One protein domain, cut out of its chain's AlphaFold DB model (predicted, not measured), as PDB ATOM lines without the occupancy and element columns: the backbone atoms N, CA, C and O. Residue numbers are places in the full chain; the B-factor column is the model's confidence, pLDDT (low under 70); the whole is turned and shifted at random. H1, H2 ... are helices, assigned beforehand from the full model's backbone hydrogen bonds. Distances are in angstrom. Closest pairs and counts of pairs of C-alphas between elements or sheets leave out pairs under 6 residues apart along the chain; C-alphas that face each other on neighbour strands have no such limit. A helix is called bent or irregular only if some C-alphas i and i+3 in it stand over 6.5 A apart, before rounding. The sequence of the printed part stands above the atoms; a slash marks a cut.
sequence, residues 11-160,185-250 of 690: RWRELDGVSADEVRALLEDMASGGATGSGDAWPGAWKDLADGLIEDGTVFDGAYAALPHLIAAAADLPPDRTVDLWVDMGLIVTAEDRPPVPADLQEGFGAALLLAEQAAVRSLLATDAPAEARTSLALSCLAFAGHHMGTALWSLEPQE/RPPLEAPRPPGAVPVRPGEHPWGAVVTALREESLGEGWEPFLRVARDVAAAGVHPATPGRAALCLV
ATOM      1  N   ARG A  11      86.769 222.860 198.237       82.75
ATOM      2  CA  ARG A  11      87.526 222.456 199.416       82.75
ATOM      3  C   ARG A  11      86.684 222.262 200.674       82.75
ATOM      4  O   ARG A  11      87.075 221.508 201.545       82.75
ATOM      5  N   TRP A  12      85.503 222.871 200.753       86.00
ATOM      6  CA  TRP A  12      84.568 222.614 201.852       86.00
ATOM      7  C   TRP A  12      84.108 221.152 201.940       86.00
ATOM      8  O   TRP A  12      83.599 220.751 202.973       86.00
ATOM      9  N   ARG A  13      84.286 220.346 200.882       83.44
ATOM     10  CA  ARG A  13      84.015 218.897 200.903       83.44
ATOM     11  C   ARG A  13      85.151 218.065 201.498       83.44
ATOM     12  O   ARG A  13      84.980 216.868 201.680       83.44
ATOM     13  N   GLU A  14      86.311 218.683 201.690       80.38
ATOM     14  CA  GLU A  14      87.521 218.072 202.246       80.38
ATOM     15  C   GLU A  14      87.699 218.437 203.728       80.38
ATOM     16  O   GLU A  14      88.681 218.027 204.335       80.38
ATOM     17  N   LEU A  15      86.785 219.242 204.284       82.38
ATOM     18  CA  LEU A  15      86.783 219.682 205.673       82.38
ATOM     19  C   LEU A  15      85.659 218.961 206.418       82.38
ATOM     20  O   LEU A  15      84.525 218.933 205.938       82.38
ATOM     21  N   ASP A  16      85.978 218.415 207.585       77.75
ATOM     22  CA  ASP A  16      85.014 217.730 208.442       77.75
ATOM     23  C   ASP A  16      84.268 218.723 209.359       77.75
ATOM     24  O   ASP A  16      84.715 219.856 209.576       77.75
ATOM     25  N   GLY A  17      83.120 218.300 209.897       80.88
ATOM     26  CA  GLY A  17      82.311 219.052 210.866       80.88
ATOM     27  C   GLY A  17      81.226 219.931 210.239       80.88
ATOM     28  O   GLY A  17      80.044 219.657 210.417       80.88
ATOM     29  N   VAL A  18      81.609 220.964 209.474       84.25
ATOM     30  CA  VAL A  18      80.668 221.998 208.984       84.25
ATOM     31  C   VAL A  18      80.795 222.261 207.483       84.25
ATOM     32  O   VAL A  18      81.892 222.425 206.943       84.25
ATOM     33  N   SER A  19      79.653 222.385 206.803       87.00
ATOM     34  CA  SER A  19      79.561 222.666 205.370       87.00
ATOM     35  C   SER A  19      79.430 224.161 205.032       87.00
ATOM     36  O   SER A  19      78.949 224.988 205.807       87.00
ATOM     37  N   ALA A  20      79.792 224.522 203.796       88.12
ATOM     38  CA  ALA A  20      79.650 225.893 203.298       88.12
ATOM     39  C   ALA A  20      78.195 226.388 203.237       88.12
ATOM     40  O   ALA A  20      77.966 227.599 203.263       88.12
ATOM     41  N   ASP A  21      77.233 225.477 203.074       85.81
ATOM     42  CA  ASP A  21      75.816 225.823 202.964       85.81
ATOM     43  C   ASP A  21      75.217 226.122 204.348       85.81
ATOM     44  O   ASP A  21      74.454 227.077 204.468       85.81
ATOM     45  N   GLU A  22      75.648 225.411 205.395       86.12
ATOM     46  CA  GLU A  22      75.294 225.711 206.794       86.12
ATOM     47  C   GLU A  22      75.843 227.074 207.232       86.12
ATOM     48  O   GLU A  22      75.103 227.908 207.754       86.12
ATOM     49  N   VAL A  23      77.113 227.365 206.917       88.12
ATOM     50  CA  VAL A  23      77.709 228.689 207.180       88.12
ATOM     51  C   VAL A  23      76.965 229.786 206.415       88.12
ATOM     52  O   VAL A  23      76.726 230.862 206.957       88.12
ATOM     53  N   ARG A  24      76.572 229.540 205.158       89.38
ATOM     54  CA  ARG A  24      75.824 230.519 204.354       89.38
ATOM     55  C   ARG A  24      74.441 230.800 204.937       89.38
ATOM     56  O   ARG A  24      74.075 231.968 205.025       89.38
ATOM     57  N   ALA A  25      73.718 229.761 205.351       85.88
ATOM     58  CA  ALA A  25      72.403 229.893 205.970       85.88
ATOM     59  C   ALA A  25      72.471 230.749 207.244       85.88
ATOM     60  O   ALA A  25      71.719 231.712 207.378       85.88
ATOM     61  N   LEU A  26      73.450 230.488 208.118       86.12
ATOM     62  CA  LEU A  26      73.633 231.280 209.336       86.12
ATOM     63  C   LEU A  26      73.988 232.747 209.037       86.12
ATOM     64  O   LEU A  26      73.478 233.655 209.690       86.12
ATOM     65  N   LEU A  27      74.823 233.015 208.027       87.12
ATOM     66  CA  LEU A  27      75.154 234.388 207.620       87.12
ATOM     67  C   LEU A  27      73.933 235.152 207.080       87.12
ATOM     68  O   LEU A  27      73.798 236.351 207.337       87.12
ATOM     69  N   GLU A  28      73.054 234.481 206.334       85.25
ATOM     70  CA  GLU A  28      71.795 235.055 205.839       85.25
ATOM     71  C   GLU A  28      70.830 235.369 206.998       85.25
ATOM     72  O   GLU A  28      70.211 236.441 207.018       85.25
ATOM     73  N   ASP A  29      70.775 234.506 208.013       81.38
ATOM     74  CA  ASP A  29      69.992 234.726 209.233       81.38
ATOM     75  C   ASP A  29      70.534 235.893 210.079       81.38
ATOM     76  O   ASP A  29      69.767 236.748 210.532       81.38
ATOM     77  N   MET A  30      71.857 236.005 210.236       81.38
ATOM     78  CA  MET A  30      72.489 237.138 210.931       81.38
ATOM     79  C   MET A  30      72.247 238.467 210.196       81.38
ATOM     80  O   MET A  30      71.953 239.485 210.827       81.38
ATOM     81  N   ALA A  31      72.314 238.466 208.860       78.94
ATOM     82  CA  ALA A  31      72.075 239.656 208.042       78.94
ATOM     83  C   ALA A  31      70.598 240.089 208.037       78.94
ATOM     84  O   ALA A  31      70.300 241.287 208.069       78.94
ATOM     85  N   SER A  32      69.664 239.134 208.013       69.38
ATOM     86  CA  SER A  32      68.224 239.412 208.024       69.38
ATOM     87  C   SER A  32      67.728 239.887 209.395       69.38
ATOM     88  O   SER A  32      66.924 240.822 209.460       69.38
ATOM     89  N   GLY A  33      68.275 239.345 210.490       59.22
ATOM     90  CA  GLY A  33      67.980 239.779 211.857       59.22
ATOM     91  C   GLY A  33      68.375 241.232 212.154       59.22
ATOM     92  O   GLY A  33      67.691 241.906 212.927       59.22
ATOM     93  N   GLY A  34      69.419 241.751 211.496       52.12
ATOM     94  CA  GLY A  34      69.849 243.149 211.610       52.12
ATOM     95  C   GLY A  34      68.942 244.164 210.895       52.12
ATOM     96  O   GLY A  34      68.977 245.349 211.225       52.12
ATOM     97  N   ALA A  35      68.112 243.726 209.941       49.66
ATOM     98  CA  ALA A  35      67.318 244.611 209.082       49.66
ATOM     99  C   ALA A  35      65.846 244.778 209.515       49.66
ATOM    100  O   ALA A  35      65.230 245.792 209.188       49.66
ATOM    101  N   THR A  36      65.260 243.807 210.228       45.62
ATOM    102  CA  THR A  36      63.804 243.759 210.493       45.62
ATOM    103  C   THR A  36      63.408 243.897 211.964       45.62
ATOM    104  O   THR A  36      62.219 244.022 212.256       45.62
ATOM    105  N   GLY A  37      64.358 243.859 212.904       49.28
ATOM    106  CA  GLY A  37      64.062 243.886 214.343       49.28
ATOM    107  C   GLY A  37      63.323 242.644 214.871       49.28
ATOM    108  O   GLY A  37      62.959 242.615 216.041       49.28
ATOM    109  N   SER A  38      63.129 241.603 214.052       49.78
ATOM    110  CA  SER A  38      62.535 240.309 214.436       49.78
ATOM    111  C   SER A  38      63.603 239.256 214.778       49.78
ATOM    112  O   SER A  38      63.481 238.089 214.404       49.78
ATOM    113  N   GLY A  39      64.714 239.688 215.378       52.72
ATOM    114  CA  GLY A  39      65.971 238.939 215.408       52.72
ATOM    115  C   GLY A  39      66.155 237.998 216.598       52.72
ATOM    116  O   GLY A  39      66.965 238.334 217.453       52.72
ATOM    117  N   ASP A  40      65.494 236.832 216.593       57.84
ATOM    118  CA  ASP A  40      65.693 235.763 217.602       57.84
ATOM    119  C   ASP A  40      65.957 234.357 217.002       57.84
ATOM    120  O   ASP A  40      66.102 233.392 217.748       57.84
ATOM    121  N   ALA A  41      66.026 234.193 215.673       67.19
ATOM    122  CA  ALA A  41      66.217 232.867 215.054       67.19
ATOM    123  C   ALA A  41      67.694 232.431 214.973       67.19
ATOM    124  O   ALA A  41      68.013 231.263 215.198       67.19
ATOM    125  N   TRP A  42      68.602 233.374 214.700       81.06
ATOM    126  CA  TRP A  42      70.021 233.071 214.493       81.06
ATOM    127  C   TRP A  42      70.752 232.509 215.731       81.06
ATOM    128  O   TRP A  42      71.634 231.687 215.515       81.06
ATOM    129  N   PRO A  43      70.425 232.847 217.003       80.25
ATOM    130  CA  PRO A  43      71.081 232.217 218.154       80.25
ATOM    131  C   PRO A  43      70.795 230.711 218.241       80.25
ATOM    132  O   PRO A  43      71.663 229.942 218.643       80.25
ATOM    133  N   GLY A  44      69.597 230.280 217.822       77.88
ATOM    134  CA  GLY A  44      69.257 228.860 217.704       77.88
ATOM    135  C   GLY A  44      70.052 228.176 216.592       77.88
ATOM    136  O   GLY A  44      70.673 227.149 216.832       77.88
ATOM    137  N   ALA A  45      70.120 228.801 215.414       81.12
ATOM    138  CA  ALA A  45      70.918 228.298 214.293       81.12
ATOM    139  C   ALA A  45      72.432 228.282 214.589       81.12
ATOM    140  O   ALA A  45      73.146 227.403 214.114       81.12
ATOM    141  N   TRP A  46      72.929 229.233 215.387       85.38
ATOM    142  CA  TRP A  46      74.301 229.228 215.897       85.38
ATOM    143  C   TRP A  46      74.541 228.031 216.804       85.38
ATOM    144  O   TRP A  46      75.533 227.343 216.611       85.38
ATOM    145  N   LYS A  47      73.635 227.758 217.748       80.94
ATOM    146  CA  LYS A  47      73.764 226.619 218.658       80.94
ATOM    147  C   LYS A  47      73.821 225.290 217.900       80.94
ATOM    148  O   LYS A  47      74.721 224.500 218.146       80.94
ATOM    149  N   ASP A  48      72.927 225.101 216.930       80.56
ATOM    150  CA  ASP A  48      72.905 223.898 216.089       80.56
ATOM    151  C   ASP A  48      74.195 223.748 215.254       80.56
ATOM    152  O   ASP A  48      74.666 222.637 215.023       80.56
ATOM    153  N   LEU A  49      74.791 224.863 214.805       84.38
ATOM    154  CA  LEU A  49      76.051 224.861 214.053       84.38
ATOM    155  C   LEU A  49      77.279 224.694 214.962       84.38
ATOM    156  O   LEU A  49      78.260 224.083 214.543       84.38
ATOM    157  N   ALA A  50      77.243 225.227 216.186       80.50
ATOM    158  CA  ALA A  50      78.325 225.140 217.162       80.50
ATOM    159  C   ALA A  50      78.609 223.688 217.563       80.50
ATOM    160  O   ALA A  50      79.779 223.312 217.628       80.50
ATOM    161  N   ASP A  51      77.565 222.863 217.692       76.81
ATOM    162  CA  ASP A  51      77.684 221.413 217.914       76.81
ATOM    163  C   ASP A  51      78.434 220.701 216.764       76.81
ATOM    164  O   ASP A  51      79.065 219.669 216.967       76.81
ATOM    165  N   GLY A  52      78.412 221.257 215.544       77.12
ATOM    166  CA  GLY A  52      79.185 220.757 214.397       77.12
ATOM    167  C   GLY A  52      80.617 221.305 214.303       77.12
ATOM    168  O   GLY A  52      81.427 220.792 213.529       77.12
ATOM    169  N   LEU A  53      80.950 222.356 215.064       82.56
ATOM    170  CA  LEU A  53      82.297 222.942 215.119       82.56
ATOM    171  C   LEU A  53      83.191 222.238 216.147       82.56
ATOM    172  O   LEU A  53      84.410 222.181 215.953       82.56
ATOM    173  N   ILE A  54      82.592 221.732 217.225       79.62
ATOM    174  CA  ILE A  54      83.267 221.043 218.324       79.62
ATOM    175  C   ILE A  54      82.390 219.898 218.846       79.62
ATOM    176  O   ILE A  54      81.227 220.109 219.171       79.62
ATOM    177  N   GLU A  55      82.956 218.698 218.973       76.88
ATOM    178  CA  GLU A  55      82.282 217.523 219.548       76.88
ATOM    179  C   GLU A  55      83.223 216.860 220.562       76.88
ATOM    180  O   GLU A  55      84.402 216.669 220.270       76.88
ATOM    181  N   ASP A  56      82.735 216.576 221.777       68.06
ATOM    182  CA  ASP A  56      83.519 215.988 222.882       68.06
ATOM    183  C   ASP A  56      84.899 216.657 223.110       68.06
ATOM    184  O   ASP A  56      85.896 215.993 223.385       68.06
ATOM    185  N   GLY A  57      84.984 217.989 222.967       65.75
ATOM    186  CA  GLY A  57      86.229 218.749 223.159       65.75
ATOM    187  C   GLY A  57      87.216 218.703 221.981       65.75
ATOM    188  O   GLY A  57      88.295 219.288 222.078       65.75
ATOM    189  N   THR A  58      86.844 218.064 220.866       75.06
ATOM    190  CA  THR A  58      87.633 217.997 219.626       75.06
ATOM    191  C   THR A  58      87.135 219.009 218.595       75.06
ATOM    192  O   THR A  58      85.950 219.031 218.262       75.06
ATOM    193  N   VAL A  59      88.034 219.835 218.049       80.62
ATOM    194  CA  VAL A  59      87.698 220.839 217.015       80.62
ATOM    195  C   VAL A  59      87.901 220.270 215.617       80.62
ATOM    196  O   VAL A  59      88.992 219.806 215.285       80.62
ATOM    197  N   PHE A  60      86.884 220.380 214.763       83.38
ATOM    198  CA  PHE A  60      86.973 219.942 213.370       83.38
ATOM    199  C   PHE A  60      87.624 220.993 212.457       83.38
ATOM    200  O   PHE A  60      87.464 222.200 212.646       83.38
ATOM    201  N   ASP A  61      88.302 220.549 211.394       78.94
ATOM    202  CA  ASP A  61      88.994 221.437 210.443       78.94
ATOM    203  C   ASP A  61      88.053 222.437 209.743       78.94
ATOM    204  O   ASP A  61      88.466 223.552 209.398       78.94
ATOM    205  N   GLY A  62      86.772 222.082 209.575       82.38
ATOM    206  CA  GLY A  62      85.730 222.983 209.077       82.38
ATOM    207  C   GLY A  62      85.559 224.242 209.930       82.38
ATOM    208  O   GLY A  62      85.245 225.310 209.393       82.38
ATOM    209  N   ALA A  63      85.872 224.177 211.228       84.38
ATOM    210  CA  ALA A  63      85.796 225.326 212.122       84.38
ATOM    211  C   ALA A  63      86.784 226.435 211.743       84.38
ATOM    212  O   ALA A  63      86.422 227.614 211.743       84.38
ATOM    213  N   TYR A  64      88.002 226.087 211.317       85.38
ATOM    214  CA  TYR A  64      88.999 227.076 210.890       85.38
ATOM    215  C   TYR A  64      88.596 227.820 209.616       85.38
ATOM    216  O   TYR A  64      88.974 228.979 209.432       85.38
ATOM    217  N   ALA A  65      87.812 227.178 208.748       85.56
ATOM    218  CA  ALA A  65      87.266 227.804 207.549       85.56
ATOM    219  C   ALA A  65      85.998 228.628 207.838       85.56
ATOM    220  O   ALA A  65      85.788 229.663 207.197       85.56
ATOM    221  N   ALA A  66      85.172 228.202 208.799       87.19
ATOM    222  CA  ALA A  66      83.917 228.856 209.167       87.19
ATOM    223  C   ALA A  66      84.118 230.120 210.020       87.19
ATOM    224  O   ALA A  66      83.542 231.168 209.712       87.19
ATOM    225  N   LEU A  67      84.975 230.061 211.045       87.69
ATOM    226  CA  LEU A  67      85.159 231.138 212.027       87.69
ATOM    227  C   LEU A  67      85.475 232.515 211.402       87.69
ATOM    228  O   LEU A  67      84.835 233.491 211.797       87.69
ATOM    229  N   PRO A  68      86.347 232.654 210.380       90.25
ATOM    230  CA  PRO A  68      86.595 233.945 209.727       90.25
ATOM    231  C   PRO A  68      85.363 234.589 209.073       90.25
ATOM    232  O   PRO A  68      85.294 235.816 208.940       90.25
ATOM    233  N   HIS A  69      84.390 233.787 208.627       89.62
ATOM    234  CA  HIS A  69      83.125 234.302 208.102       89.62
ATOM    235  C   HIS A  69      82.198 234.742 209.227       89.62
ATOM    236  O   HIS A  69      81.707 235.870 209.183       89.62
ATOM    237  N   LEU A  70      82.022 233.880 210.227       89.25
ATOM    238  CA  LEU A  70      81.087 234.076 211.333       89.25
ATOM    239  C   LEU A  70      81.506 235.236 212.240       89.25
ATOM    240  O   LEU A  70      80.693 236.112 212.516       89.25
ATOM    241  N   ILE A  71      82.787 235.323 212.609       89.00
ATOM    242  CA  ILE A  71      83.329 236.419 213.428       89.00
ATOM    243  C   ILE A  71      83.135 237.769 212.734       89.00
ATOM    244  O   ILE A  71      82.763 238.754 213.368       89.00
ATOM    245  N   ALA A  72      83.364 237.825 211.419       88.44
ATOM    246  CA  ALA A  72      83.199 239.059 210.662       88.44
ATOM    247  C   ALA A  72      81.741 239.535 210.629       88.44
ATOM    248  O   ALA A  72      81.512 240.735 210.672       88.44
ATOM    249  N   ALA A  73      80.775 238.614 210.553       87.06
ATOM    250  CA  ALA A  73      79.355 238.954 210.610       87.06
ATOM    251  C   ALA A  73      78.909 239.318 212.036       87.06
ATOM    252  O   ALA A  73      78.179 240.286 212.225       87.06
ATOM    253  N   ALA A  74      79.390 238.585 213.044       85.50
ATOM    254  CA  ALA A  74      79.085 238.833 214.452       85.50
ATOM    255  C   ALA A  74      79.621 240.183 214.950       85.50
ATOM    256  O   ALA A  74      78.978 240.834 215.767       85.50
ATOM    257  N   ALA A  75      80.776 240.631 214.451       85.31
ATOM    258  CA  ALA A  75      81.414 241.875 214.886       85.31
ATOM    259  C   ALA A  75      80.602 243.152 214.582       85.31
ATOM    260  O   ALA A  75      80.853 244.184 215.217       85.31
ATOM    261  N   ASP A  76      79.659 243.078 213.637       84.38
ATOM    262  CA  ASP A  76      78.760 244.172 213.245       84.38
ATOM    263  C   ASP A  76      77.400 244.123 213.972       84.38
ATOM    264  O   ASP A  76      76.605 245.060 213.863       84.38
ATOM    265  N   LEU A  77      77.120 243.052 214.727       83.56
ATOM    266  CA  LEU A  77      75.888 242.912 215.502       83.56
ATOM    267  C   LEU A  77      75.943 243.698 216.829       83.56
ATOM    268  O   LEU A  77      77.026 244.000 217.339       83.56
ATOM    269  N   PRO A  78      74.776 244.018 217.423       81.44
ATOM    270  CA  PRO A  78      74.710 244.654 218.733       81.44
ATOM    271  C   PRO A  78      75.442 243.847 219.830       81.44
ATOM    272  O   PRO A  78      75.304 242.619 219.888       81.44
ATOM    273  N   PRO A  79      76.218 244.509 220.711       77.44
ATOM    274  CA  PRO A  79      77.065 243.845 221.705       77.44
ATOM    275  C   PRO A  79      76.280 243.026 222.739       77.44
ATOM    276  O   PRO A  79      76.742 241.973 223.170       77.44
ATOM    277  N   ASP A  80      75.069 243.463 223.084       72.31
ATOM    278  CA  ASP A  80      74.140 242.794 224.003       72.31
ATOM    279  C   ASP A  80      73.657 241.433 223.482       72.31
ATOM    280  O   ASP A  80      73.336 240.546 224.268       72.31
ATOM    281  N   ARG A  81      73.647 241.237 222.158       76.44
ATOM    282  CA  ARG A  81      73.130 240.019 221.511       76.44
ATOM    283  C   ARG A  81      74.198 238.998 221.139       76.44
ATOM    284  O   ARG A  81      73.863 237.936 220.633       76.44
ATOM    285  N   THR A  82      75.473 239.320 221.336       82.38
ATOM    286  CA  THR A  82      76.601 238.489 220.871       82.38
ATOM    287  C   THR A  82      77.377 237.824 222.004       82.38
ATOM    288  O   THR A  82      78.317 237.085 221.735       82.38
ATOM    289  N   VAL A  83      76.983 238.058 223.262       80.50
ATOM    290  CA  VAL A  83      77.666 237.547 224.463       80.50
ATOM    291  C   VAL A  83      77.854 236.030 224.410       80.50
ATOM    292  O   VAL A  83      78.992 235.575 224.478       80.50
ATOM    293  N   ASP A  84      76.771 235.271 224.233       79.56
ATOM    294  CA  ASP A  84      76.819 233.800 224.234       79.56
ATOM    295  C   ASP A  84      77.674 233.265 223.075       79.56
ATOM    296  O   ASP A  84      78.523 232.402 223.271       79.56
ATOM    297  N   LEU A  85      77.567 233.880 221.892       86.12
ATOM    298  CA  LEU A  85      78.379 233.525 220.726       86.12
ATOM    299  C   LEU A  85      79.885 233.710 220.982       86.12
ATOM    300  O   LEU A  85      80.684 232.855 220.605       86.12
ATOM    301  N   TRP A  86      80.298 234.797 221.639       86.62
ATOM    302  CA  TRP A  86      81.709 235.004 221.982       86.62
ATOM    303  C   TRP A  86      82.199 234.040 223.071       86.62
ATOM    304  O   TRP A  86      83.376 233.670 223.072       86.62
ATOM    305  N   VAL A  87      81.323 233.624 223.991       82.31
ATOM    306  CA  VAL A  87      81.633 232.585 224.984       82.31
ATOM    307  C   VAL A  87      81.891 231.251 224.287       82.31
ATOM    308  O   VAL A  87      82.976 230.693 224.447       82.31
ATOM    309  N   ASP A  88      80.961 230.813 223.440       83.81
ATOM    310  CA  ASP A  88      81.058 229.567 222.675       83.81
ATOM    311  C   ASP A  88      82.296 229.554 221.762       83.81
ATOM    312  O   ASP A  88      83.051 228.584 221.717       83.81
ATOM    313  N   MET A  89      82.587 230.669 221.085       85.25
ATOM    314  CA  MET A  89      83.803 230.799 220.276       85.25
ATOM    315  C   MET A  89      85.084 230.731 221.117       85.25
ATOM    316  O   MET A  89      86.087 230.189 220.653       85.25
ATOM    317  N   GLY A  90      85.075 231.258 222.343       78.06
ATOM    318  CA  GLY A  90      86.194 231.112 223.274       78.06
ATOM    319  C   GLY A  90      86.443 229.653 223.656       78.06
ATOM    320  O   GLY A  90      87.596 229.218 223.647       78.06
ATOM    321  N   LEU A  91      85.375 228.889 223.913       77.62
ATOM    322  CA  LEU A  91      85.437 227.445 224.173       77.62
ATOM    323  C   LEU A  91      86.029 226.682 222.982       77.62
ATOM    324  O   LEU A  91      86.969 225.913 223.161       77.62
ATOM    325  N   ILE A  92      85.571 226.970 221.761       79.38
ATOM    326  CA  ILE A  92      86.099 226.354 220.530       79.38
ATOM    327  C   ILE A  92      87.597 226.643 220.350       79.38
ATOM    328  O   ILE A  92      88.376 225.756 220.012       79.38
ATOM    329  N   VAL A  93      88.045 227.880 220.586       77.44
ATOM    330  CA  VAL A  93      89.459 228.257 220.386       77.44
ATOM    331  C   VAL A  93      90.391 227.621 221.428       77.44
ATOM    332  O   VAL A  93      91.590 227.487 221.162       77.44
ATOM    333  N   THR A  94      89.845 227.217 222.578       72.88
ATOM    334  CA  THR A  94      90.570 226.693 223.749       72.88
ATOM    335  C   THR A  94      90.301 225.218 224.028       72.88
ATOM    336  O   THR A  94      90.677 224.728 225.090       72.88
ATOM    337  N   ALA A  95      89.639 224.530 223.100       72.56
ATOM    338  CA  ALA A  95      89.330 223.110 223.178       72.56
ATOM    339  C   ALA A  95      90.581 222.249 223.431       72.56
ATOM    340  O   ALA A  95      91.671 222.579 222.953       72.56
ATOM    341  N   GLU A  96      90.399 221.157 224.176       64.19
ATOM    342  CA  GLU A  96      91.471 220.254 224.614       64.19
ATOM    343  C   GLU A  96      92.168 219.581 223.422       64.19
ATOM    344  O   GLU A  96      93.398 219.602 223.328       64.19
ATOM    345  N   ASP A  97      91.384 219.083 222.461       69.00
ATOM    346  CA  ASP A  97      91.885 218.372 221.288       69.00
ATOM    347  C   ASP A  97      91.743 219.214 220.019       69.00
ATOM    348  O   ASP A  97      90.733 219.223 219.308       69.00
ATOM    349  N   ARG A  98      92.819 219.944 219.718       73.19
ATOM    350  CA  ARG A  98      92.870 220.872 218.593       73.19
ATOM    351  C   ARG A  98      93.915 220.452 217.547       73.19
ATOM    352  O   ARG A  98      95.116 220.591 217.804       73.19
ATOM    353  N   PRO A  99      93.514 220.024 216.334       72.88
ATOM    354  CA  PRO A  99      94.467 219.789 215.254       72.88
ATOM    355  C   PRO A  99      95.140 221.106 214.827       72.88
ATOM    356  O   PRO A  99      94.518 222.172 214.903       72.88
ATOM    357  N   PRO A 100      96.410 221.083 214.378       76.81
ATOM    358  CA  PRO A 100      97.099 222.287 213.931       76.81
ATOM    359  C   PRO A 100      96.347 222.928 212.762       76.81
ATOM    360  O   PRO A 100      95.946 222.249 211.819       76.81
ATOM    361  N   VAL A 101      96.188 224.252 212.809       79.62
ATOM    362  CA  VAL A 101      95.488 224.993 211.752       79.62
ATOM    363  C   VAL A 101      96.199 224.770 210.413       79.62
ATOM    364  O   VAL A 101      97.415 224.986 210.327       79.62
ATOM    365  N   PRO A 102      95.471 224.391 209.347       81.50
ATOM    366  CA  PRO A 102      96.046 224.269 208.016       81.50
ATOM    367  C   PRO A 102      96.771 225.555 207.600       81.50
ATOM    368  O   PRO A 102      96.239 226.658 207.745       81.50
ATOM    369  N   ALA A 103      97.993 225.425 207.076       80.31
ATOM    370  CA  ALA A 103      98.903 226.553 206.839       80.31
ATOM    371  C   ALA A 103      98.298 227.673 205.971       80.31
ATOM    372  O   ALA A 103      98.623 228.845 206.127       80.31
ATOM    373  N   ASP A 104      97.409 227.311 205.060       79.69
ATOM    374  CA  ASP A 104      96.716 228.216 204.149       79.69
ATOM    375  C   ASP A 104      95.472 228.905 204.770       79.69
ATOM    376  O   ASP A 104      95.007 229.913 204.239       79.69
ATOM    377  N   LEU A 105      94.946 228.389 205.890       81.69
ATOM    378  CA  LEU A 105      93.853 228.991 206.669       81.69
ATOM    379  C   LEU A 105      94.381 229.838 207.837       81.69
ATOM    380  O   LEU A 105      93.657 230.691 208.351       81.69
ATOM    381  N   GLN A 106      95.646 229.649 208.222       82.19
ATOM    382  CA  GLN A 106      96.295 230.288 209.370       82.19
ATOM    383  C   GLN A 106      96.193 231.820 209.366       82.19
ATOM    384  O   GLN A 106      95.890 232.428 210.391       82.19
ATOM    385  N   GLU A 107      96.421 232.460 208.216       81.12
ATOM    386  CA  GLU A 107      96.362 233.924 208.096       81.12
ATOM    387  C   GLU A 107      94.933 234.454 208.303       81.12
ATOM    388  O   GLU A 107      94.718 235.436 209.018       81.12
ATOM    389  N   GLY A 108      93.945 233.771 207.719       81.44
ATOM    390  CA  GLY A 108      92.528 234.102 207.869       81.44
ATOM    391  C   GLY A 108      92.036 233.911 209.297       81.44
ATOM    392  O   GLY A 108      91.368 234.784 209.852       81.44
ATOM    393  N   PHE A 109      92.424 232.795 209.908       82.69
ATOM    394  CA  PHE A 109      92.088 232.455 211.282       82.69
ATOM    395  C   PHE A 109      92.710 233.438 212.288       82.69
ATOM    396  O   PHE A 109      91.996 233.991 213.122       82.69
ATOM    397  N   GLY A 110      94.004 233.754 212.165       78.62
ATOM    398  CA  GLY A 110      94.673 234.726 213.038       78.62
ATOM    399  C   GLY A 110      94.083 236.138 212.935       78.62
ATOM    400  O   GLY A 110      93.859 236.796 213.950       78.62
ATOM    401  N   ALA A 111      93.752 236.594 211.722       80.19
ATOM    402  CA  ALA A 111      93.081 237.879 211.521       80.19
ATOM    403  C   ALA A 111      91.654 237.901 212.097       80.19
ATOM    404  O   ALA A 111      91.190 238.947 212.554       80.19
ATOM    405  N   ALA A 112      90.958 236.760 212.083       84.12
ATOM    406  CA  ALA A 112      89.640 236.627 212.685       84.12
ATOM    407  C   ALA A 112      89.703 236.708 214.217       84.12
ATOM    408  O   ALA A 112      88.908 237.437 214.799       84.12
ATOM    409  N   LEU A 113      90.676 236.061 214.868       82.94
ATOM    410  CA  LEU A 113      90.841 236.141 216.328       82.94
ATOM    411  C   LEU A 113      91.077 237.573 216.825       82.94
ATOM    412  O   LEU A 113      90.469 237.985 217.807       82.94
ATOM    413  N   LEU A 114      91.872 238.369 216.104       78.88
ATOM    414  CA  LEU A 114      92.079 239.785 216.436       78.88
ATOM    415  C   LEU A 114      90.782 240.607 216.350       78.88
ATOM    416  O   LEU A 114      90.555 241.505 217.162       78.88
ATOM    417  N   LEU A 115      89.919 240.314 215.369       84.12
ATOM    418  CA  LEU A 115      88.608 240.958 215.267       84.12
ATOM    419  C   LEU A 115      87.660 240.477 216.376       84.12
ATOM    420  O   LEU A 115      86.928 241.292 216.940       84.12
ATOM    421  N   ALA A 116      87.695 239.183 216.701       84.88
ATOM    422  CA  ALA A 116      86.914 238.593 217.783       84.88
ATOM    423  C   ALA A 116      87.284 239.207 219.137       84.88
ATOM    424  O   ALA A 116      86.388 239.598 219.872       84.88
ATOM    425  N   GLU A 117      88.575 239.394 219.434       82.50
ATOM    426  CA  GLU A 117      89.034 240.074 220.652       82.50
ATOM    427  C   GLU A 117      88.414 241.477 220.764       82.50
ATOM    428  O   GLU A 117      87.821 241.829 221.783       82.50
ATOM    429  N   GLN A 118      88.479 242.275 219.695       81.00
ATOM    430  CA  GLN A 118      87.929 243.634 219.690       81.00
ATOM    431  C   GLN A 118      86.406 243.663 219.850       81.00
ATOM    432  O   GLN A 118      85.868 244.540 220.530       81.00
ATOM    433  N   ALA A 119      85.692 242.743 219.204       84.38
ATOM    434  CA  ALA A 119      84.242 242.667 219.296       84.38
ATOM    435  C   ALA A 119      83.782 242.139 220.665       84.38
ATOM    436  O   ALA A 119      82.914 242.756 221.278       84.38
ATOM    437  N   ALA A 120      84.428 241.098 221.187       83.31
ATOM    438  CA  ALA A 120      84.134 240.525 222.495       83.31
ATOM    439  C   ALA A 120      84.414 241.513 223.638       83.31
ATOM    440  O   ALA A 120      83.598 241.627 224.546       83.31
ATOM    441  N   VAL A 121      85.495 242.306 223.566       78.69
ATOM    442  CA  VAL A 121      85.768 243.371 224.551       78.69
ATOM    443  C   VAL A 121      84.675 244.445 224.533       78.69
ATOM    444  O   VAL A 121      84.286 244.940 225.589       78.69
ATOM    445  N   ARG A 122      84.127 244.790 223.358       79.25
ATOM    446  CA  ARG A 122      82.977 245.709 223.275       79.25
ATOM    447  C   ARG A 122      81.722 245.106 223.909       79.25
ATOM    448  O   ARG A 122      81.010 245.831 224.594       79.25
ATOM    449  N   SER A 123      81.476 243.810 223.712       81.94
ATOM    450  CA  SER A 123      80.362 243.099 224.353       81.94
ATOM    451  C   SER A 123      80.540 242.960 225.865       81.94
ATOM    452  O   SER A 123      79.566 243.084 226.598       81.94
ATOM    453  N   LEU A 124      81.775 242.780 226.341       77.12
ATOM    454  CA  LEU A 124      82.098 242.706 227.766       77.12
ATOM    455  C   LEU A 124      81.795 244.025 228.487       77.12
ATOM    456  O   LEU A 124      81.264 243.998 229.589       77.12
ATOM    457  N   LEU A 125      82.102 245.156 227.846       73.81
ATOM    458  CA  LEU A 125      81.881 246.502 228.386       73.81
ATOM    459  C   LEU A 125      80.443 247.024 228.186       73.81
ATOM    460  O   LEU A 125      80.120 248.127 228.630       73.81
ATOM    461  N   ALA A 126      79.579 246.287 227.484       73.75
ATOM    462  CA  ALA A 126      78.192 246.689 227.272       73.75
ATOM    463  C   ALA A 126      77.335 246.353 228.507       73.75
ATOM    464  O   ALA A 126      77.350 245.237 229.021       73.75
ATOM    465  N   THR A 127      76.560 247.332 228.980       55.06
ATOM    466  CA  THR A 127      76.038 247.429 230.358       55.06
ATOM    467  C   THR A 127      74.923 246.431 230.749       55.06
ATOM    468  O   THR A 127      74.384 246.547 231.844       55.06
ATOM    469  N   ASP A 128      74.603 245.413 229.938       60.44
ATOM    470  CA  ASP A 128      73.441 244.521 230.153       60.44
ATOM    471  C   ASP A 128      73.748 243.004 230.138       60.44
ATOM    472  O   ASP A 128      72.839 242.186 230.288       60.44
ATOM    473  N   ALA A 129      75.013 242.578 230.018       61.62
ATOM    474  CA  ALA A 129      75.345 241.147 230.039       61.62
ATOM    475  C   ALA A 129      75.084 240.514 231.431       61.62
ATOM    476  O   ALA A 129      75.428 241.127 232.451       61.62
ATOM    477  N   PRO A 130      74.550 239.279 231.530       64.00
ATOM    478  CA  PRO A 130      74.416 238.566 232.802       64.00
ATOM    479  C   PRO A 130      75.771 238.385 233.504       64.00
ATOM    480  O   PRO A 130      76.767 238.051 232.865       64.00
ATOM    481  N   ALA A 131      75.821 238.557 234.829       62.38
ATOM    482  CA  ALA A 131      77.072 238.484 235.599       62.38
ATOM    483  C   ALA A 131      77.805 237.130 235.467       62.38
ATOM    484  O   ALA A 131      79.031 237.076 235.540       62.38
ATOM    485  N   GLU A 132      77.055 236.045 235.254       61.84
ATOM    486  CA  GLU A 132      77.601 234.704 235.011       61.84
ATOM    487  C   GLU A 132      78.294 234.616 233.640       61.84
ATOM    488  O   GLU A 132      79.421 234.130 233.558       61.84
ATOM    489  N   ALA A 133      77.696 235.192 232.592       70.19
ATOM    490  CA  ALA A 133      78.245 235.189 231.234       70.19
ATOM    491  C   ALA A 133      79.478 236.098 231.076       70.19
ATOM    492  O   ALA A 133      80.370 235.795 230.289       70.19
ATOM    493  N   ARG A 134      79.590 237.183 231.860       73.38
ATOM    494  CA  ARG A 134      80.742 238.110 231.798       73.38
ATOM    495  C   ARG A 134      82.070 237.461 232.154       73.38
ATOM    496  O   ARG A 134      83.091 237.808 231.573       73.38
ATOM    497  N   THR A 135      82.064 236.526 233.103       72.38
ATOM    498  CA  THR A 135      83.277 235.786 233.477       72.38
ATOM    499  C   THR A 135      83.778 234.970 232.288       72.38
ATOM    500  O   THR A 135      84.938 235.101 231.899       72.38
ATOM    501  N   SER A 136      82.898 234.159 231.699       75.31
ATOM    502  CA  SER A 136      83.234 233.329 230.544       75.31
ATOM    503  C   SER A 136      83.630 234.195 229.350       75.31
ATOM    504  O   SER A 136      84.646 233.934 228.721       75.31
ATOM    505  N   LEU A 137      82.919 235.300 229.111       79.56
ATOM    506  CA  LEU A 137      83.237 236.243 228.040       79.56
ATOM    507  C   LEU A 137      84.616 236.890 228.222       79.56
ATOM    508  O   LEU A 137      85.356 237.073 227.258       79.56
ATOM    509  N   ALA A 138      84.990 237.222 229.456       77.38
ATOM    510  CA  ALA A 138      86.290 237.803 229.744       77.38
ATOM    511  C   ALA A 138      87.435 236.788 229.573       77.38
ATOM    512  O   ALA A 138      88.503 237.154 229.079       77.38
ATOM    513  N   LEU A 139      87.209 235.511 229.900       75.50
ATOM    514  CA  LEU A 139      88.140 234.428 229.560       75.50
ATOM    515  C   LEU A 139      88.230 234.206 228.041       75.50
ATOM    516  O   LEU A 139      89.335 234.027 227.531       75.50
ATOM    517  N   SER A 140      87.120 234.310 227.301       80.69
ATOM    518  CA  SER A 140      87.129 234.273 225.830       80.69
ATOM    519  C   SER A 140      87.946 235.419 225.230       80.69
ATOM    520  O   SER A 140      88.711 235.204 224.296       80.69
ATOM    521  N   CYS A 141      87.876 236.628 225.801       78.94
ATOM    522  CA  CYS A 141      88.729 237.744 225.374       78.94
ATOM    523  C   CYS A 141      90.225 237.415 225.535       78.94
ATOM    524  O   CYS A 141      91.025 237.738 224.658       78.94
ATOM    525  N   LEU A 142      90.606 236.736 226.626       74.12
ATOM    526  CA  LEU A 142      91.979 236.261 226.831       74.12
ATOM    527  C   LEU A 142      92.362 235.155 225.841       74.12
ATOM    528  O   LEU A 142      93.477 235.168 225.320       74.12
ATOM    529  N   ALA A 143      91.439 234.237 225.546       76.69
ATOM    530  CA  ALA A 143      91.628 233.197 224.539       76.69
ATOM    531  C   ALA A 143      91.908 233.791 223.148       76.69
ATOM    532  O   ALA A 143      92.861 233.390 222.481       76.69
ATOM    533  N   PHE A 144      91.124 234.788 222.727       78.44
ATOM    534  CA  PHE A 144      91.290 235.449 221.428       78.44
ATOM    535  C   PHE A 144      92.592 236.247 221.323       78.44
ATOM    536  O   PHE A 144      93.206 236.263 220.258       78.44
ATOM    537  N   ALA A 145      93.065 236.825 222.433       71.38
ATOM    538  CA  ALA A 145      94.376 237.473 222.519       71.38
ATOM    539  C   ALA A 145      95.559 236.479 222.438       71.38
ATOM    540  O   ALA A 145      96.723 236.884 222.488       71.38
ATOM    541  N   GLY A 146      95.284 235.171 222.338       65.75
ATOM    542  CA  GLY A 146      96.299 234.120 222.305       65.75
ATOM    543  C   GLY A 146      96.927 233.850 223.670       65.75
ATOM    544  O   GLY A 146      98.014 233.281 223.745       65.75
ATOM    545  N   HIS A 147      96.274 234.270 224.756       66.38
ATOM    546  CA  HIS A 147      96.746 233.976 226.096       66.38
ATOM    547  C   HIS A 147      96.366 232.545 226.480       66.38
ATOM    548  O   HIS A 147      95.193 232.173 226.479       66.38
ATOM    549  N   HIS A 148      97.350 231.763 226.928       59.53
ATOM    550  CA  HIS A 148      97.190 230.345 227.278       59.53
ATOM    551  C   HIS A 148      96.187 230.057 228.402       59.53
ATOM    552  O   HIS A 148      95.839 228.908 228.604       59.53
ATOM    553  N   MET A 149      95.705 231.066 229.134       60.56
ATOM    554  CA  MET A 149      94.716 230.878 230.199       60.56
ATOM    555  C   MET A 149      93.273 230.949 229.719       60.56
ATOM    556  O   MET A 149      92.367 230.747 230.522       60.56
ATOM    557  N   GLY A 150      93.046 231.187 228.425       61.97
ATOM    558  CA  GLY A 150      91.740 230.917 227.832       61.97
ATOM    559  C   GLY A 150      91.277 229.475 228.100       61.97
ATOM    560  O   GLY A 150      90.088 229.251 228.278       61.97
ATOM    561  N   THR A 151      92.209 228.523 228.242       60.19
ATOM    562  CA  THR A 151      91.933 227.108 228.566       60.19
ATOM    563  C   THR A 151      91.287 226.898 229.935       60.19
ATOM    564  O   THR A 151      90.608 225.894 230.141       60.19
ATOM    565  N   ALA A 152      91.393 227.871 230.853       58.81
ATOM    566  CA  ALA A 152      90.704 227.827 232.141       58.81
ATOM    567  C   ALA A 152      89.168 227.827 231.998       58.81
ATOM    568  O   ALA A 152      88.482 227.521 232.971       58.81
ATOM    569  N   LEU A 153      88.628 228.140 230.809       62.34
ATOM    570  CA  LEU A 153      87.203 227.999 230.497       62.34
ATOM    571  C   LEU A 153      86.673 226.593 230.822       62.34
ATOM    572  O   LEU A 153      85.595 226.487 231.403       62.34
ATOM    573  N   TRP A 154      87.450 225.546 230.528       57.22
ATOM    574  CA  TRP A 154      87.065 224.149 230.755       57.22
ATOM    575  C   TRP A 154      87.225 223.716 232.219       57.22
ATOM    576  O   TRP A 154      86.404 222.982 232.757       57.22
ATOM    577  N   SER A 155      88.262 224.202 232.905       54.78
ATOM    578  CA  SER A 155      88.640 223.720 234.247       54.78
ATOM    579  C   SER A 155      87.861 224.350 235.401       54.78
ATOM    580  O   SER A 155      88.112 224.031 236.562       54.78
ATOM    581  N   LEU A 156      86.968 225.295 235.115       52.38
ATOM    582  CA  LEU A 156      86.236 226.025 236.139       52.38
ATOM    583  C   LEU A 156      84.802 225.496 236.338       52.38
ATOM    584  O   LEU A 156      84.035 226.133 237.055       52.38
ATOM    585  N   GLU A 157      84.367 224.388 235.735       50.00
ATOM    586  CA  GLU A 157      83.015 223.885 236.025       50.00
ATOM    587  C   GLU A 157      82.844 223.513 237.517       50.00
ATOM    588  O   GLU A 157      83.715 222.860 238.094       50.00
ATOM    589  N   PRO A 158      81.740 223.911 238.190       39.22
ATOM    590  CA  PRO A 158      81.628 223.843 239.654       39.22
ATOM    591  C   PRO A 158      81.518 222.437 240.258       39.22
ATOM    592  O   PRO A 158      81.256 222.329 241.457       39.22
ATOM    593  N   GLN A 159      81.591 221.369 239.460       36.56
ATOM    594  CA  GLN A 159      81.165 220.043 239.908       36.56
ATOM    595  C   GLN A 159      82.307 219.092 240.249       36.56
ATOM    596  O   GLN A 159      82.168 218.424 241.259       36.56
ATOM    597  N   GLU A 160      83.434 219.039 239.541       38.62
ATOM    598  CA  GLU A 160      84.497 218.078 239.872       38.62
ATOM    599  C   GLU A 160      85.755 218.385 239.047       38.62
ATOM    600  O   GLU A 160      85.776 218.179 237.841       38.62
ATOM    601  N   ARG A 185      92.521 239.056 251.648       43.28
ATOM    602  CA  ARG A 185      93.896 239.524 251.867       43.28
ATOM    603  C   ARG A 185      94.867 238.669 251.045       43.28
ATOM    604  O   ARG A 185      95.329 237.647 251.558       43.28
ATOM    605  N   PRO A 186      95.196 239.054 249.796       42.47
ATOM    606  CA  PRO A 186      96.184 238.316 249.016       42.47
ATOM    607  C   PRO A 186      97.496 238.242 249.818       42.47
ATOM    608  O   PRO A 186      97.919 239.255 250.382       42.47
ATOM    609  N   PRO A 187      98.144 237.068 249.906       38.03
ATOM    610  CA  PRO A 187      99.238 236.852 250.854       38.03
ATOM    611  C   PRO A 187     100.537 237.610 250.526       38.03
ATOM    612  O   PRO A 187     101.507 237.482 251.267       38.03
ATOM    613  N   LEU A 188     100.593 238.403 249.453       42.28
ATOM    614  CA  LEU A 188     101.786 239.129 249.016       42.28
ATOM    615  C   LEU A 188     101.388 240.464 248.366       42.28
ATOM    616  O   LEU A 188     100.346 240.550 247.715       42.28
ATOM    617  N   GLU A 189     102.225 241.498 248.528       43.28
ATOM    618  CA  GLU A 189     102.108 242.747 247.764       43.28
ATOM    619  C   GLU A 189     102.014 242.429 246.267       43.28
ATOM    620  O   GLU A 189     102.806 241.642 245.738       43.28
ATOM    621  N   ALA A 190     101.039 243.034 245.583       45.62
ATOM    622  CA  ALA A 190     100.857 242.819 244.157       45.62
ATOM    623  C   ALA A 190     102.155 243.202 243.416       45.62
ATOM    624  O   ALA A 190     102.662 244.317 243.589       45.62
ATOM    625  N   PRO A 191     102.742 242.292 242.625       44.88
ATOM    626  CA  PRO A 191     104.013 242.547 241.967       44.88
ATOM    627  C   PRO A 191     103.862 243.692 240.966       44.88
ATOM    628  O   PRO A 191     102.857 243.797 240.263       44.88
ATOM    629  N   ARG A 192     104.899 244.524 240.849       47.88
ATOM    630  CA  ARG A 192     104.931 245.558 239.810       47.88
ATOM    631  C   ARG A 192     104.892 244.894 238.424       47.88
ATOM    632  O   ARG A 192     105.602 243.900 238.221       47.88
ATOM    633  N   PRO A 193     104.079 245.400 237.482       47.78
ATOM    634  CA  PRO A 193     104.087 244.896 236.116       47.78
ATOM    635  C   PRO A 193     105.493 245.065 235.507       47.78
ATOM    636  O   PRO A 193     106.206 246.007 235.871       47.78
ATOM    637  N   PRO A 194     105.936 244.149 234.624       46.66
ATOM    638  CA  PRO A 194     107.188 244.334 233.897       46.66
ATOM    639  C   PRO A 194     107.135 245.645 233.101       46.66
ATOM    640  O   PRO A 194     106.064 246.073 232.678       46.66
ATOM    641  N   GLY A 195     108.289 246.298 232.932       46.97
ATOM    642  CA  GLY A 195     108.398 247.583 232.235       46.97
ATOM    643  C   GLY A 195     107.997 247.462 230.766       46.97
ATOM    644  O   GLY A 195     108.840 247.183 229.919       46.97
ATOM    645  N   ALA A 196     106.711 247.647 230.484       50.00
ATOM    646  CA  ALA A 196     106.139 247.613 229.148       50.00
ATOM    647  C   ALA A 196     106.112 249.016 228.530       50.00
ATOM    648  O   ALA A 196     106.021 250.029 229.229       50.00
ATOM    649  N   VAL A 197     106.192 249.072 227.200       51.88
ATOM    650  CA  VAL A 197     105.998 250.308 226.438       51.88
ATOM    651  C   VAL A 197     104.506 250.655 226.501       51.88
ATOM    652  O   VAL A 197     103.697 249.833 226.082       51.88
ATOM    653  N   PRO A 198     104.112 251.827 227.028       53.34
ATOM    654  CA  PRO A 198     102.705 252.203 227.108       53.34
ATOM    655  C   PRO A 198     102.107 252.308 225.702       53.34
ATOM    656  O   PRO A 198     102.639 253.027 224.850       53.34
ATOM    657  N   VAL A 199     101.000 251.607 225.469       53.50
ATOM    658  CA  VAL A 199     100.257 251.674 224.206       53.50
ATOM    659  C   VAL A 199      99.386 252.929 224.223       53.50
ATOM    660  O   VAL A 199      98.815 253.294 225.255       53.50
ATOM    661  N   ARG A 200      99.296 253.650 223.097       56.00
ATOM    662  CA  ARG A 200      98.470 254.863 223.041       56.00
ATOM    663  C   ARG A 200      96.982 254.491 223.118       56.00
ATOM    664  O   ARG A 200      96.567 253.523 222.477       56.00
ATOM    665  N   PRO A 201      96.154 255.261 223.851       49.00
ATOM    666  CA  PRO A 201      94.711 255.040 223.892       49.00
ATOM    667  C   PRO A 201      94.126 255.024 222.470       49.00
ATOM    668  O   PRO A 201      94.245 256.016 221.752       49.00
ATOM    669  N   GLY A 202      93.534 253.896 222.066       54.69
ATOM    670  CA  GLY A 202      92.933 253.692 220.740       54.69
ATOM    671  C   GLY A 202      93.700 252.764 219.787       54.69
ATOM    672  O   GLY A 202      93.137 252.377 218.770       54.69
ATOM    673  N   GLU A 203      94.937 252.365 220.105       59.91
ATOM    674  CA  GLU A 203      95.715 251.420 219.276       59.91
ATOM    675  C   GLU A 203      95.472 249.939 219.644       59.91
ATOM    676  O   GLU A 203      95.772 249.059 218.843       59.91
ATOM    677  N   HIS A 204      94.890 249.650 220.819       63.81
ATOM    678  CA  HIS A 204      94.620 248.288 221.312       63.81
ATOM    679  C   HIS A 204      93.228 248.189 221.966       63.81
ATOM    680  O   HIS A 204      92.850 249.124 222.684       63.81
ATOM    681  N   PRO A 205      92.480 247.071 221.803       64.06
ATOM    682  CA  PRO A 205      91.160 246.871 222.425       64.06
ATOM    683  C   PRO A 205      91.093 247.153 223.937       64.06
ATOM    684  O   PRO A 205      90.109 247.718 224.412       64.06
ATOM    685  N   TRP A 206      92.160 246.876 224.696       66.50
ATOM    686  CA  TRP A 206      92.208 247.109 226.146       66.50
ATOM    687  C   TRP A 206      92.241 248.595 226.559       66.50
ATOM    688  O   TRP A 206      92.052 248.909 227.731       66.50
ATOM    689  N   GLY A 207      92.393 249.545 225.629       66.75
ATOM    690  CA  GLY A 207      92.306 250.979 225.946       66.75
ATOM    691  C   GLY A 207      90.916 251.425 226.430       66.75
ATOM    692  O   GLY A 207      90.814 252.310 227.283       66.75
ATOM    693  N   ALA A 208      89.846 250.787 225.939       67.44
ATOM    694  CA  ALA A 208      88.480 251.027 226.420       67.44
ATOM    695  C   ALA A 208      88.311 250.545 227.871       67.44
ATOM    696  O   ALA A 208      87.723 251.224 228.711       67.44
ATOM    697  N   VAL A 209      88.949 249.421 228.181       69.00
ATOM    698  CA  VAL A 209      88.954 248.776 229.492       69.00
ATOM    699  C   VAL A 209      89.653 249.638 230.555       69.00
ATOM    700  O   VAL A 209      89.156 249.772 231.671       69.00
ATOM    701  N   VAL A 210      90.757 250.312 230.201       67.38
ATOM    702  CA  VAL A 210      91.416 251.308 231.078       67.38
ATOM    703  C   VAL A 210      90.449 252.412 231.507       67.38
ATOM    704  O   VAL A 210      90.532 252.898 232.635       67.38
ATOM    705  N   THR A 211      89.578 252.849 230.596       69.62
ATOM    706  CA  THR A 211      88.650 253.960 230.839       69.62
ATOM    707  C   THR A 211      87.544 253.525 231.799       69.62
ATOM    708  O   THR A 211      87.344 254.198 232.806       69.62
ATOM    709  N   ALA A 212      86.949 252.348 231.576       67.12
ATOM    710  CA  ALA A 212      85.955 251.756 232.477       67.12
ATOM    711  C   ALA A 212      86.496 251.578 233.914       67.12
ATOM    712  O   ALA A 212      85.916 252.072 234.878       67.12
ATOM    713  N   LEU A 213      87.701 251.012 234.068       66.81
ATOM    714  CA  LEU A 213      88.334 250.800 235.383       66.81
ATOM    715  C   LEU A 213      88.709 252.087 236.146       66.81
ATOM    716  O   LEU A 213      89.092 252.020 237.322       66.81
ATOM    717  N   ARG A 214      88.722 253.251 235.485       68.31
ATOM    718  CA  ARG A 214      88.995 254.553 236.119       68.31
ATOM    719  C   ARG A 214      87.733 255.218 236.654       68.31
ATOM    720  O   ARG A 214      87.844 256.018 237.579       68.31
ATOM    721  N   GLU A 215      86.584 254.915 236.066       64.69
ATOM    722  CA  GLU A 215      85.293 255.491 236.448       64.69
ATOM    723  C   GLU A 215      84.652 254.730 237.619       64.69
ATOM    724  O   GLU A 215      83.881 255.315 238.379       64.69
ATOM    725  N   GLU A 216      85.047 253.472 237.841       61.84
ATOM    726  CA  GLU A 216      84.497 252.619 238.895       61.84
ATOM    727  C   GLU A 216      85.448 252.423 240.087       61.84
ATOM    728  O   GLU A 216      86.642 252.136 239.954       61.84
ATOM    729  N   SER A 217      84.893 252.555 241.295       59.28
ATOM    730  CA  SER A 217      85.583 252.278 242.555       59.28
ATOM    731  C   SER A 217      84.904 251.116 243.272       59.28
ATOM    732  O   SER A 217      83.842 251.278 243.879       59.28
ATOM    733  N   LEU A 218      85.532 249.944 243.240       58.41
ATOM    734  CA  LEU A 218      85.179 248.865 244.157       58.41
ATOM    735  C   LEU A 218      85.489 249.299 245.597       58.41
ATOM    736  O   LEU A 218      86.420 250.068 245.831       58.41
ATOM    737  N   GLY A 219      84.694 248.822 246.560       55.94
ATOM    738  CA  GLY A 219      84.824 249.184 247.978       55.94
ATOM    739  C   GLY A 219      86.208 248.899 248.588       55.94
ATOM    740  O   GLY A 219      87.091 248.310 247.960       55.94
ATOM    741  N   GLU A 220      86.403 249.305 249.846       51.41
ATOM    742  CA  GLU A 220      87.685 249.159 250.556       51.41
ATOM    743  C   GLU A 220      88.220 247.708 250.502       51.41
ATOM    744  O   GLU A 220      87.545 246.767 250.916       51.41
ATOM    745  N   GLY A 221      89.439 247.532 249.966       54.78
ATOM    746  CA  GLY A 221      90.122 246.233 249.805       54.78
ATOM    747  C   GLY A 221      90.546 245.892 248.367       54.78
ATOM    748  O   GLY A 221      91.506 245.149 248.178       54.78
ATOM    749  N   TRP A 222      89.904 246.486 247.356       60.41
ATOM    750  CA  TRP A 222      90.120 246.150 245.937       60.41
ATOM    751  C   TRP A 222      91.126 247.048 245.197       60.41
ATOM    752  O   TRP A 222      91.585 246.710 244.106       60.41
ATOM    753  N   GLU A 223      91.516 248.176 245.794       65.31
ATOM    754  CA  GLU A 223      92.368 249.192 245.154       65.31
ATOM    755  C   GLU A 223      93.755 248.689 244.694       65.31
ATOM    756  O   GLU A 223      94.204 249.092 243.617       65.31
ATOM    757  N   PRO A 224      94.456 247.788 245.418       58.31
ATOM    758  CA  PRO A 224      95.706 247.210 244.920       58.31
ATOM    759  C   PRO A 224      95.524 246.413 243.618       58.31
ATOM    760  O   PRO A 224      96.389 246.466 242.746       58.31
ATOM    761  N   PHE A 225      94.390 245.722 243.462       61.41
ATOM    762  CA  PHE A 225      94.076 244.925 242.273       61.41
ATOM    763  C   PHE A 225      93.673 245.802 241.093       61.41
ATOM    764  O   PHE A 225      94.200 245.629 239.997       61.41
ATOM    765  N   LEU A 226      92.799 246.785 241.332       67.00
ATOM    766  CA  LEU A 226      92.388 247.745 240.308       67.00
ATOM    767  C   LEU A 226      93.580 248.538 239.767       67.00
ATOM    768  O   LEU A 226      93.634 248.840 238.579       67.00
ATOM    769  N   ARG A 227      94.583 248.827 240.603       68.81
ATOM    770  CA  ARG A 227      95.838 249.440 240.156       68.81
ATOM    771  C   ARG A 227      96.583 248.567 239.147       68.81
ATOM    772  O   ARG A 227      96.920 249.056 238.076       68.81
ATOM    773  N   VAL A 228      96.791 247.286 239.458       64.62
ATOM    774  CA  VAL A 228      97.450 246.349 238.534       64.62
ATOM    775  C   VAL A 228      96.627 246.172 237.261       64.62
ATOM    776  O   VAL A 228      97.184 246.243 236.172       64.62
ATOM    777  N   ALA A 229      95.307 246.018 237.377       69.69
ATOM    778  CA  ALA A 229      94.396 245.940 236.238       69.69
ATOM    779  C   ALA A 229      94.552 247.149 235.296       69.69
ATOM    780  O   ALA A 229      94.739 246.976 234.093       69.69
ATOM    781  N   ARG A 230      94.560 248.372 235.845       72.56
ATOM    782  CA  ARG A 230      94.754 249.617 235.080       72.56
ATOM    783  C   ARG A 230      96.119 249.665 234.394       72.56
ATOM    784  O   ARG A 230      96.189 250.067 233.233       72.56
ATOM    785  N   ASP A 231      97.183 249.254 235.082       66.94
ATOM    786  CA  ASP A 231      98.542 249.263 234.530       66.94
ATOM    787  C   ASP A 231      98.699 248.251 233.381       66.94
ATOM    788  O   ASP A 231      99.337 248.547 232.372       66.94
ATOM    789  N   VAL A 232      98.076 247.077 233.497       65.00
ATOM    790  CA  VAL A 232      98.094 246.030 232.461       65.00
ATOM    791  C   VAL A 232      97.272 246.438 231.253       65.00
ATOM    792  O   VAL A 232      97.730 246.319 230.119       65.00
ATOM    793  N   ALA A 233      96.079 246.972 231.487       67.06
ATOM    794  CA  ALA A 233      95.229 247.479 230.424       67.06
ATOM    795  C   ALA A 233      95.919 248.610 229.641       67.06
ATOM    796  O   ALA A 233      95.801 248.677 228.420       67.06
ATOM    797  N   ALA A 234      96.695 249.459 230.326       66.56
ATOM    798  CA  ALA A 234      97.486 250.518 229.698       66.56
ATOM    799  C   ALA A 234      98.694 249.990 228.898       66.56
ATOM    800  O   ALA A 234      99.148 250.651 227.960       66.56
ATOM    801  N   ALA A 235      99.217 248.817 229.255       63.12
ATOM    802  CA  ALA A 235     100.295 248.151 228.528       63.12
ATOM    803  C   ALA A 235      99.806 247.390 227.279       63.12
ATOM    804  O   ALA A 235     100.616 247.115 226.397       63.12
ATOM    805  N   GLY A 236      98.507 247.073 227.188       60.44
ATOM    806  CA  GLY A 236      97.980 246.113 226.213       60.44
ATOM    807  C   GLY A 236      98.379 244.675 226.576       60.44
ATOM    808  O   GLY A 236      99.462 244.428 227.109       60.44
ATOM    809  N   VAL A 237      97.499 243.701 226.329       57.12
ATOM    810  CA  VAL A 237      97.786 242.293 226.641       57.12
ATOM    811  C   VAL A 237      98.658 241.719 225.526       57.12
ATOM    812  O   VAL A 237      98.173 241.219 224.521       57.12
ATOM    813  N   HIS A 238      99.977 241.798 225.690       54.72
ATOM    814  CA  HIS A 238     100.907 241.029 224.862       54.72
ATOM    815  C   HIS A 238     100.778 239.529 225.206       54.72
ATOM    816  O   HIS A 238     100.633 239.221 226.390       54.72
ATOM    817  N   PRO A 239     100.944 238.581 224.265       49.62
ATOM    818  CA  PRO A 239     100.960 237.138 224.565       49.62
ATOM    819  C   PRO A 239     102.038 236.716 225.582       49.62
ATOM    820  O   PRO A 239     101.935 235.687 226.234       49.62
ATOM    821  N   ALA A 240     103.075 237.545 225.741       51.06
ATOM    822  CA  ALA A 240     104.138 237.385 226.743       51.06
ATOM    823  C   ALA A 240     103.878 238.157 228.056       51.06
ATOM    824  O   ALA A 240     104.757 238.236 228.916       51.06
ATOM    825  N   THR A 241     102.710 238.793 228.195       53.16
ATOM    826  CA  THR A 241     102.309 239.467 229.436       53.16
ATOM    827  C   THR A 241     102.122 238.404 230.515       53.16
ATOM    828  O   THR A 241     101.474 237.397 230.248       53.16
ATOM    829  N   PRO A 242     102.656 238.594 231.735       56.69
ATOM    830  CA  PRO A 242     102.487 237.623 232.811       56.69
ATOM    831  C   PRO A 242     101.004 237.324 233.046       56.69
ATOM    832  O   PRO A 242     100.219 238.262 233.191       56.69
ATOM    833  N   GLY A 243     100.608 236.054 233.159       59.16
ATOM    834  CA  GLY A 243      99.181 235.707 233.193       59.16
ATOM    835  C   GLY A 243      98.401 236.314 234.357       59.16
ATOM    836  O   GLY A 243      97.240 236.697 234.215       59.16
ATOM    837  N   ARG A 244      99.079 236.565 235.478       61.34
ATOM    838  CA  ARG A 244      98.532 237.321 236.617       61.34
ATOM    839  C   ARG A 244      97.967 238.692 236.227       61.34
ATOM    840  O   ARG A 244      96.967 239.124 236.781       61.34
ATOM    841  N   ALA A 245      98.609 239.381 235.287       62.94
ATOM    842  CA  ALA A 245      98.277 240.742 234.899       62.94
ATOM    843  C   ALA A 245      96.970 240.767 234.088       62.94
ATOM    844  O   ALA A 245      96.080 241.578 234.354       62.94
ATOM    845  N   ALA A 246      96.836 239.815 233.166       67.44
ATOM    846  CA  ALA A 246      95.648 239.616 232.351       67.44
ATOM    847  C   ALA A 246      94.431 239.176 233.193       67.44
ATOM    848  O   ALA A 246      93.328 239.687 233.009       67.44
ATOM    849  N   LEU A 247      94.638 238.316 234.197       66.00
ATOM    850  CA  LEU A 247      93.579 237.933 235.141       66.00
ATOM    851  C   LEU A 247      93.178 239.055 236.094       66.00
ATOM    852  O   LEU A 247      91.994 239.197 236.373       66.00
ATOM    853  N   CYS A 248      94.122 239.863 236.597       67.69
ATOM    854  CA  CYS A 248      93.778 241.029 237.418       67.69
ATOM    855  C   CYS A 248      92.902 242.016 236.639       67.69
ATOM    856  O   CYS A 248      91.976 242.588 237.211       67.69
ATOM    857  N   LEU A 249      93.172 242.183 235.342       69.88
ATOM    858  CA  LEU A 249      92.371 243.002 234.443       69.88
ATOM    859  C   LEU A 249      90.943 242.463 234.296       69.88
ATOM    860  O   LEU A 249      89.986 243.178 234.584       69.88
ATOM    861  N   VAL A 250      90.807 241.190 233.934       70.50
ATOM    862  CA  VAL A 250      89.510 240.518 233.771       70.50
ATOM    863  C   VAL A 250      88.705 240.482 235.073       70.50
ATOM    864  O   VAL A 250      87.536 240.859 235.092       70.50
TER     865      VAL A 250
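What this domain is: This is residues 11 to 160 and 185 to 250 of the 690 residues of an uncharacterized protein of Streptomyces sp. BK674 (UniProt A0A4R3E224). Six helices, H1 to H6, form an up-and-down bundle, each running against the one before it, with H1, H3 and H5 in one layer and H2, H4 and H6 in the other. H7 folds back along H6, and beyond H6 sits a smaller lobe in which H8 and H9 form a hairpin with H10 crossing H9; H10 joins this lobe to the bundle. The printed part has 216 residues with ten named helices, H1 to H10 in chain order, and no named strand, so the class is all helix. It is compact, with a radius of gyration of the C-alphas of 18.2 A and spans of 55 by 40 by 39 A.

Where its parts are: Find C-alpha 20 at (79.650, 225.893, 203.298); from there H1, residues 20 to 36, runs 24.9 A. H2 is residues 42 to 53. H3, residues 61 to 74, is only just irregular, with C-alphas 65 and 68 6.6 A apart. H4 is residues 83 to 93. H5, residues 106 to 124, is the longest at 26.3 A, and H6, residues 131 to 144, measures 20.3 A. H7 is residues 148 to 155, H8 206 to 215, H9 223 to 235, and H10 243 to 250, ending at C-alpha 250, (89.510, 240.518, 233.771).

How they stand to each other: Start in the bundle at Asp 29 and Trp 42, the closest C-alphas of the hairpin H1 and H2, 5.5 A apart. H1 touches H3 at a shallow tilt of 11 degrees, the same way, closest at Val 23 and Ala 66, 6.5 A. H3 touches residues 108 to 116 of H5, closest at Pro 68 and Ala 112, 5.0 A. H4 and H6 are the hubs, touching four helices each; they touch each other at a steep tilt of 41 degrees, closest at Gly 90 and Ser 140, 4.2 A. H6 and H7 are a hairpin, closest at Ala 143 and Gly 150, 4.0 A. H10 touches H6, closest at Val 250 and Ala 138, 5.8 A, and H9 at about perpendicular, 77 degrees, closest at Leu 249 and Ala 229, 4.0 A. H8 and H9 are a hairpin, closest at Trp 206 and Ala 233, 5.3 A. Every O i to N i+4 pair is within hydrogen-bond range in H4, H5, H9 and H10; the counts are 11 of 13 in H1, 7 of 8 in H2, 6 of 10 in H3, 8 of 10 in H6, 5 of 6 in H8 and 0 of 4 in H7, where 4 of 5 O i to N i+3 pairs are.

The domain as a whole: The C-alphas of Arg 13 and Glu 220, the two farthest apart, are 58.3 A apart. Residues 161 to 184 are not printed, and C-alphas 160 and 185 stand 26.3 A apart across this cut. The link from H4 to H5 is long. Mean pLDDT of the printed part is 70.5; 99 residues are under 70, among them 146 to 160 and 185 to 229.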